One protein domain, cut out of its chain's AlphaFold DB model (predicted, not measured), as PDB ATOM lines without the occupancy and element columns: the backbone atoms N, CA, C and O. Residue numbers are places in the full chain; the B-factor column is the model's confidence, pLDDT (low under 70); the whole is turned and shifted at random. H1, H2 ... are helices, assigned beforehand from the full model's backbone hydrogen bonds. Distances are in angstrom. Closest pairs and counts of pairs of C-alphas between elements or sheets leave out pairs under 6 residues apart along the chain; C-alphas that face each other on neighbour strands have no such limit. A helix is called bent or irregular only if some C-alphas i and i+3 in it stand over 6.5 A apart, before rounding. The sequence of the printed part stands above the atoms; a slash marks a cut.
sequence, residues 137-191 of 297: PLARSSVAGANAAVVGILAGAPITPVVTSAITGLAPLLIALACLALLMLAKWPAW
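What this domain is: This is residues 137 to 191 of the 297 residues of an uncharacterized protein of Pseudoglutamicibacter albus (UniProt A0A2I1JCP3). Look first for a long helix, H1, carried on nearly in line by the short helix H2; past H2 the chain turns a corner, and H3 sets off as a second, shorter arm, so that the whole is an open V with unequal arms and no packed core. A short tail, residues 187 to 191, follows H3 at the far end of that second arm. The printed part has 55 residues, with three named helices in the order H1, H2, H3 and no named strand, and its class is all helix. It is extended, with a radius of gyration of the C-alphas of 16.4 A, and its C-alphas span 50 by 26 by 16 A.

Where its parts are: Begin with the longest helix, H1, residues 137 to 156. Find C-alpha 137 at (17.004, -4.527, -59.869); from there H1 runs 28.5 A to C-alpha 156 at (34.113, -23.924, -48.011). Next comes H2, residues 159 to 166, which measures 10.3 A from first to last C-alpha. Then look for H3, residues 170 to 186, which runs 23.6 A and ends with C-alpha 186 at (52.038, -9.455, -39.111).

How they stand to each other: Start again at H1, which touches no helix. H1 and H2 meet only through their link, a tight one of 2 residues. From H2, a tight link of 3 residues takes you to H3. H2 and H3 are close but not clearly touching, with 1 pair of C-alphas within 8 A. Look for that closest pair at Ala 166 and Pro 172, whose C-alphas are 6.8 A apart. The lines of H2 and H3 stand at a steep tilt of 65 degrees, and the two helices run opposite ways. Their centres are 14.9 A apart. H1 and H3 are apart. Along the backbones of H1, H2 and H3 you will find every O i to N i+4 pair within hydrogen-bond range. None of the three helices is bent or irregular.

The domain as a whole: The outline is elongated, and the two C-alphas farthest apart are those of Pro 137 and Ala 171, 50.3 A from each other. From the first printed C-alpha, that of Pro 137, to the last, that of Trp 191, the distance is 42.9 A. Residues 137 to 162 stand free, of which 137 to 156 belong to H1 and 159 to 162 to H2. Residues 183 to 189 stand free as well, of which 183 to 186 belong to H3. The printed part has no cut, and neither link is long. In the B-factor column the mean pLDDT of the printed part is 76.3; look for values under 70 at residues 158 to 167 and 185 to 191, 17 residues where the model's confidence is low.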
ATOM      1  N   PRO A 137      16.519  -4.247 -61.219       90.69
ATOM      2  CA  PRO A 137      17.004  -4.527 -59.869       90.69
ATOM      3  C   PRO A 137      17.115  -6.034 -59.598       90.69
ATOM      4  O   PRO A 137      18.006  -6.457 -58.859       90.69
ATOM      5  N   LEU A 138      16.269  -6.852 -60.241       92.81
ATOM      6  CA  LEU A 138      16.321  -8.307 -60.124       92.81
ATOM      7  C   LEU A 138      17.651  -8.840 -60.672       92.81
ATOM      8  O   LEU A 138      18.350  -9.552 -59.959       92.81
ATOM      9  N   ALA A 139      18.044  -8.426 -61.881       88.12
ATOM     10  CA  ALA A 139      19.294  -8.862 -62.507       88.12
ATOM     11  C   ALA A 139      20.513  -8.507 -61.644       88.12
ATOM     12  O   ALA A 139      21.375  -9.353 -61.398       88.12
ATOM     13  N   ARG A 140      20.543  -7.286 -61.096       87.81
ATOM     14  CA  ARG A 140      21.608  -6.847 -60.186       87.81
ATOM     15  C   ARG A 140      21.669  -7.700 -58.917       87.81
ATOM     16  O   ARG A 140      22.756  -8.090 -58.492       87.81
ATOM     17  N   SER A 141      20.513  -8.019 -58.332       90.12
ATOM     18  CA  SER A 141      20.437  -8.873 -57.140       90.12
ATOM     19  C   SER A 141      20.849 -10.323 -57.423       90.12
ATOM     20  O   SER A 141      21.539 -10.927 -56.605       90.12
ATOM     21  N   SER A 142      20.518 -10.865 -58.602       90.94
ATOM     22  CA  SER A 142      20.918 -12.210 -59.026       90.94
ATOM     23  C   SER A 142      22.432 -12.330 -59.189       90.94
ATOM     24  O   SER A 142      23.017 -13.289 -58.692       90.94
ATOM     25  N   VAL A 143      23.082 -11.344 -59.816       86.62
ATOM     26  CA  VAL A 143      24.550 -11.319 -59.954       86.62
ATOM     27  C   VAL A 143      25.227 -11.212 -58.586       86.62
ATOM     28  O   VAL A 143      26.181 -11.937 -58.312       86.62
ATOM     29  N   ALA A 144      24.710 -10.364 -57.690       87.25
ATOM     30  CA  ALA A 144      25.228 -10.263 -56.325       87.25
ATOM     31  C   ALA A 144      25.088 -11.590 -55.555       87.25
ATOM     32  O   ALA A 144      26.026 -12.007 -54.875       87.25
ATOM     33  N   GLY A 145      23.951 -12.276 -55.701       91.12
ATOM     34  CA  GLY A 145      23.721 -13.597 -55.117       91.12
ATOM     35  C   GLY A 145      24.664 -14.669 -55.667       91.12
ATOM     36  O   GLY A 145      25.229 -15.433 -54.890       91.12
ATOM     37  N   ALA A 146      24.894 -14.692 -56.984       88.69
ATOM     38  CA  ALA A 146      25.845 -15.608 -57.612       88.69
ATOM     39  C   ALA A 146      27.274 -15.381 -57.094       88.69
ATOM     40  O   ALA A 146      27.936 -16.329 -56.677       88.69
ATOM     41  N   ASN A 147      27.717 -14.122 -57.018       86.88
ATOM     42  CA  ASN A 147      29.027 -13.781 -56.462       86.88
ATOM     43  C   ASN A 147      29.148 -14.204 -54.990       86.88
ATOM     44  O   ASN A 147      30.163 -14.774 -54.597       86.88
ATOM     45  N   ALA A 148      28.106 -13.990 -54.180       90.88
ATOM     46  CA  ALA A 148      28.085 -14.436 -52.787       90.88
ATOM     47  C   ALA A 148      28.155 -15.970 -52.660       90.88
ATOM     48  O   ALA A 148      28.876 -16.479 -51.803       90.88
ATOM     49  N   ALA A 149      27.460 -16.709 -53.532       88.75
ATOM     50  CA  ALA A 149      27.522 -18.169 -53.574       88.75
ATOM     51  C   ALA A 149      28.925 -18.670 -53.943       88.75
ATOM     52  O   ALA A 149      29.443 -19.563 -53.275       88.75
ATOM     53  N   VAL A 150      29.572 -18.062 -54.945       85.56
ATOM     54  CA  VAL A 150      30.956 -18.385 -55.326       85.56
ATOM     55  C   VAL A 150      31.910 -18.136 -54.160       85.56
ATOM     56  O   VAL A 150      32.694 -19.019 -53.824       85.56
ATOM     57  N   VAL A 151      31.815 -16.983 -53.487       86.06
ATOM     58  CA  VAL A 151      32.634 -16.686 -52.298       86.06
ATOM     59  C   VAL A 151      32.385 -17.707 -51.184       86.06
ATOM     60  O   VAL A 151      33.339 -18.174 -50.565       86.06
ATOM     61  N   GLY A 152      31.132 -18.106 -50.953       85.50
ATOM     62  CA  GLY A 152      30.781 -19.144 -49.980       85.50
ATOM     63  C   GLY A 152      31.372 -20.516 -50.321       85.50
ATOM     64  O   GLY A 152      31.944 -21.169 -49.450       85.50
ATOM     65  N   ILE A 153      31.297 -20.931 -51.591       84.81
ATOM     66  CA  ILE A 153      31.909 -22.177 -52.075       84.81
ATOM     67  C   ILE A 153      33.430 -22.114 -51.929       84.81
ATOM     68  O   ILE A 153      34.018 -23.061 -51.420       84.81
ATOM     69  N   LEU A 154      34.072 -21.004 -52.306       82.06
ATOM     70  CA  LEU A 154      35.521 -20.824 -52.164       82.06
ATOM     71  C   LEU A 154      35.965 -20.819 -50.697       82.06
ATOM     72  O   LEU A 154      37.006 -21.386 -50.380       82.06
ATOM     73  N   ALA A 155      35.172 -20.236 -49.794       80.94
ATOM     74  CA  ALA A 155      35.420 -20.304 -48.356       80.94
ATOM     75  C   ALA A 155      35.261 -21.735 -47.807       80.94
ATOM     76  O   ALA A 155      35.985 -22.128 -46.894       80.94
ATOM     77  N   GLY A 156      34.342 -22.524 -48.375       77.25
ATOM     78  CA  GLY A 156      34.113 -23.924 -48.011       77.25
ATOM     79  C   GLY A 156      35.122 -24.912 -48.606       77.25
ATOM     80  O   GLY A 156      35.483 -25.889 -47.950       77.25
ATOM     81  N   ALA A 157      35.619 -24.648 -49.816       76.50
ATOM     82  CA  ALA A 157      36.511 -25.516 -50.579       76.50
ATOM     83  C   ALA A 157      37.773 -25.980 -49.821       76.50
ATOM     84  O   ALA A 157      38.108 -27.159 -49.937       76.50
ATOM     85  N   PRO A 158      38.473 -25.146 -49.020       67.81
ATOM     86  CA  PRO A 158      39.628 -25.605 -48.254       67.81
ATOM     87  C   PRO A 158      39.249 -26.375 -46.984       67.81
ATOM     88  O   PRO A 158      40.080 -27.128 -46.480       67.81
ATOM     89  N   ILE A 159      38.027 -26.233 -46.455       69.88
ATOM     90  CA  ILE A 159      37.660 -26.806 -45.151       69.88
ATOM     91  C   ILE A 159      37.837 -28.323 -45.173       69.88
ATOM     92  O   ILE A 159      38.522 -28.874 -44.323       69.88
ATOM     93  N   THR A 160      37.276 -29.016 -46.159       66.12
ATOM     94  CA  THR A 160      37.327 -30.481 -46.175       66.12
ATOM     95  C   THR A 160      38.727 -31.028 -46.484       66.12
ATOM     96  O   THR A 160      39.233 -31.772 -45.651       66.12
ATOM     97  N   PRO A 161      39.412 -30.680 -47.589       68.94
ATOM     98  CA  PRO A 161      40.709 -31.273 -47.918       68.94
ATOM     99  C   PRO A 161      41.856 -30.759 -47.038       68.94
ATOM    100  O   PRO A 161      42.717 -31.547 -46.652       68.94
ATOM    101  N   VAL A 162      41.882 -29.469 -46.680       66.00
ATOM    102  CA  VAL A 162      43.011 -28.886 -45.933       66.00
ATOM    103  C   VAL A 162      42.912 -29.216 -44.452       66.00
ATOM    104  O   VAL A 162      43.905 -29.640 -43.872       66.00
ATOM    105  N   VAL A 163      41.740 -29.089 -43.822       64.06
ATOM    106  CA  VAL A 163      41.612 -29.357 -42.377       64.06
ATOM    107  C   VAL A 163      41.816 -30.842 -42.086       64.06
ATOM    108  O   VAL A 163      42.551 -31.178 -41.162       64.06
ATOM    109  N   THR A 164      41.234 -31.734 -42.896       66.38
ATOM    110  CA  THR A 164      41.369 -33.185 -42.679       66.38
ATOM    111  C   THR A 164      42.776 -33.711 -42.979       66.38
ATOM    112  O   THR A 164      43.228 -34.624 -42.293       66.38
ATOM    113  N   SER A 165      43.499 -33.118 -43.939       64.00
ATOM    114  CA  SER A 165      44.860 -33.559 -44.299       64.00
ATOM    115  C   SER A 165      45.959 -32.870 -43.483       64.00
ATOM    116  O   SER A 165      47.017 -33.458 -43.263       64.00
ATOM    117  N   ALA A 166      45.738 -31.631 -43.029       61.84
ATOM    118  CA  ALA A 166      46.736 -30.865 -42.282       61.84
ATOM    119  C   ALA A 166      46.612 -31.036 -40.763       61.84
ATOM    120  O   ALA A 166      47.619 -30.959 -40.061       61.84
ATOM    121  N   ILE A 167      45.405 -31.271 -40.235       64.25
ATOM    122  CA  ILE A 167      45.157 -31.342 -38.790       64.25
ATOM    123  C   ILE A 167      44.962 -32.796 -38.365       64.25
ATOM    124  O   ILE A 167      43.876 -33.240 -38.012       64.25
ATOM    125  N   THR A 168      46.061 -33.546 -38.372       77.69
ATOM    126  CA  THR A 168      46.100 -34.941 -37.904       77.69
ATOM    127  C   THR A 168      46.319 -35.064 -36.388       77.69
ATOM    128  O   THR A 168      46.408 -36.171 -35.861       77.69
ATOM    129  N   GLY A 169      46.393 -33.941 -35.658       77.69
ATOM    130  CA  GLY A 169      46.555 -33.911 -34.204       77.69
ATOM    131  C   GLY A 169      46.688 -32.502 -33.611       77.69
ATOM    132  O   GLY A 169      46.580 -31.491 -34.306       77.69
ATOM    133  N   LEU A 170      46.967 -32.439 -32.305       75.69
ATOM    134  CA  LEU A 170      47.028 -31.194 -31.521       75.69
ATOM    135  C   LEU A 170      48.238 -30.308 -31.878       75.69
ATOM    136  O   LEU A 170      48.132 -29.087 -31.886       75.69
ATOM    137  N   ALA A 171      49.379 -30.912 -32.230       75.88
ATOM    138  CA  ALA A 171      50.576 -30.171 -32.633       75.88
ATOM    139  C   ALA A 171      50.421 -29.466 -34.006       75.88
ATOM    140  O   ALA A 171      50.684 -28.264 -34.069       75.88
ATOM    141  N   PRO A 172      49.935 -30.124 -35.082       75.06
ATOM    142  CA  PRO A 172      49.611 -29.442 -36.339       75.06
ATOM    143  C   PRO A 172      48.553 -28.338 -36.195       75.06
ATOM    144  O   PRO A 172      48.675 -27.299 -36.840       75.06
ATOM    145  N   LEU A 173      47.562 -28.516 -35.309       77.38
ATOM    146  CA  LEU A 173      46.547 -27.499 -35.004       77.38
ATOM    147  C   LEU A 173      47.166 -26.222 -34.413       77.38
ATOM    148  O   LEU A 173      46.860 -25.121 -34.863       77.38
ATOM    149  N   LEU A 174      48.050 -26.365 -33.420       80.88
ATOM    150  CA  LEU A 174      48.725 -25.227 -32.785       80.88
ATOM    151  C   LEU A 174      49.646 -24.490 -33.764       80.88
ATOM    152  O   LEU A 174      49.685 -23.262 -33.755       80.88
ATOM    153  N   ILE A 175      50.338 -25.222 -34.643       77.50
ATOM    154  CA  ILE A 175      51.170 -24.631 -35.702       77.50
ATOM    155  C   ILE A 175      50.302 -23.872 -36.712       77.50
ATOM    156  O   ILE A 175      50.629 -22.742 -37.062       77.50
ATOM    157  N   ALA A 176      49.177 -24.447 -37.147       76.19
ATOM    158  CA  ALA A 176      48.255 -23.788 -38.070       76.19
ATOM    159  C   ALA A 176      47.680 -22.491 -37.477       76.19
ATOM    160  O   ALA A 176      47.663 -21.465 -38.153       76.19
ATOM    161  N   LEU A 177      47.277 -22.509 -36.201       79.94
ATOM    162  CA  LEU A 177      46.800 -21.322 -35.485       79.94
ATOM    163  C   LEU A 177      47.898 -20.266 -35.313       79.94
ATOM    164  O   LEU A 177      47.627 -19.083 -35.498       79.94
ATOM    165  N   ALA A 178      49.135 -20.674 -35.012       79.06
ATOM    166  CA  ALA A 178      50.271 -19.762 -34.910       79.06
ATOM    167  C   ALA A 178      50.601 -19.103 -36.262       79.06
ATOM    168  O   ALA A 178      50.759 -17.885 -36.326       79.06
ATOM    169  N   CYS A 179      50.634 -19.874 -37.356       74.38
ATOM    170  CA  CYS A 179      50.823 -19.346 -38.710       74.38
ATOM    171  C   CYS A 179      49.675 -18.423 -39.135       74.38
ATOM    172  O   CYS A 179      49.921 -17.378 -39.730       74.38
ATOM    173  N   LEU A 180      48.428 -18.769 -38.808       78.94
ATOM    174  CA  LEU A 180      47.264 -17.932 -39.093       78.94
ATOM    175  C   LEU A 180      47.309 -16.613 -38.305       78.94
ATOM    176  O   LEU A 180      47.032 -15.555 -38.867       78.94
ATOM    177  N   ALA A 181      47.701 -16.659 -37.030       78.56
ATOM    178  CA  ALA A 181      47.903 -15.466 -36.214       78.56
ATOM    179  C   ALA A 181      49.033 -14.590 -36.777       78.56
ATOM    180  O   ALA A 181      48.861 -13.382 -36.900       78.56
ATOM    181  N   LEU A 182      50.151 -15.187 -37.200       73.38
ATOM    182  CA  LEU A 182      51.240 -14.474 -37.878       73.38
ATOM    183  C   LEU A 182      50.769 -13.825 -39.188       73.38
ATOM    184  O   LEU A 182      51.079 -12.664 -39.431       73.38
ATOM    185  N   LEU A 183      49.969 -14.511 -40.004       72.12
ATOM    186  CA  LEU A 183      49.429 -13.948 -41.247       72.12
ATOM    187  C   LEU A 183      48.447 -12.793 -40.988       72.12
ATOM    188  O   LEU A 183      48.544 -11.756 -41.643       72.12
ATOM    189  N   MET A 184      47.534 -12.941 -40.020       73.81
ATOM    190  CA  MET A 184      46.532 -11.914 -39.707       73.81
ATOM    191  C   MET A 184      47.117 -10.694 -38.983       73.81
ATOM    192  O   MET A 184      46.672  -9.575 -39.237       73.81
ATOM    193  N   LEU A 185      48.099 -10.884 -38.093       69.19
ATOM    194  CA  LEU A 185      48.661  -9.798 -37.283       69.19
ATOM    195  C   LEU A 185      49.917  -9.175 -37.905       69.19
ATOM    196  O   LEU A 185      50.104  -7.968 -37.777       69.19
ATOM    197  N   ALA A 186      50.770  -9.957 -38.577       64.75
ATOM    198  CA  ALA A 186      52.038  -9.455 -39.111       64.75
ATOM    199  C   ALA A 186      51.944  -8.972 -40.568       64.75
ATOM    200  O   ALA A 186      52.834  -8.251 -41.005       64.75
ATOM    201  N   LYS A 187      50.885  -9.322 -41.325       58.25
ATOM    202  CA  LYS A 187      50.738  -9.011 -42.768       58.25
ATOM    203  C   LYS A 187      51.937  -9.456 -43.628       58.25
ATOM    204  O   LYS A 187      52.205  -8.870 -44.676       58.25
ATOM    205  N   TRP A 188      52.688 -10.467 -43.193       47.16
ATOM    206  CA  TRP A 188      53.845 -10.956 -43.945       47.16
ATOM    207  C   TRP A 188      53.406 -11.789 -45.152       47.16
ATOM    208  O   TRP A 188      52.430 -12.538 -45.057       47.16
ATOM    209  N   PRO A 189      54.119 -11.699 -46.288       57.47
ATOM    210  CA  PRO A 189      53.783 -12.483 -47.464       57.47
ATOM    211  C   PRO A 189      54.025 -13.980 -47.210       57.47
ATOM    212  O   PRO A 189      54.996 -14.376 -46.564       57.47
ATOM    213  N   ALA A 190      53.139 -14.827 -47.743       54.28
ATOM    214  CA  ALA A 190      53.073 -16.261 -47.432       54.28
ATOM    215  C   ALA A 190      54.380 -17.040 -47.701       54.28
ATOM    216  O   ALA A 190      54.655 -18.033 -47.029       54.28
ATOM    217  N   TRP A 191      55.217 -16.584 -48.639       60.56
ATOM    218  CA  TRP A 191      56.505 -17.215 -48.949       60.56
ATOM    219  C   TRP A 191      57.559 -17.013 -47.850       60.56
ATOM    220  O   TRP A 191      58.369 -17.910 -47.624       60.56
TER     221      TRP A 191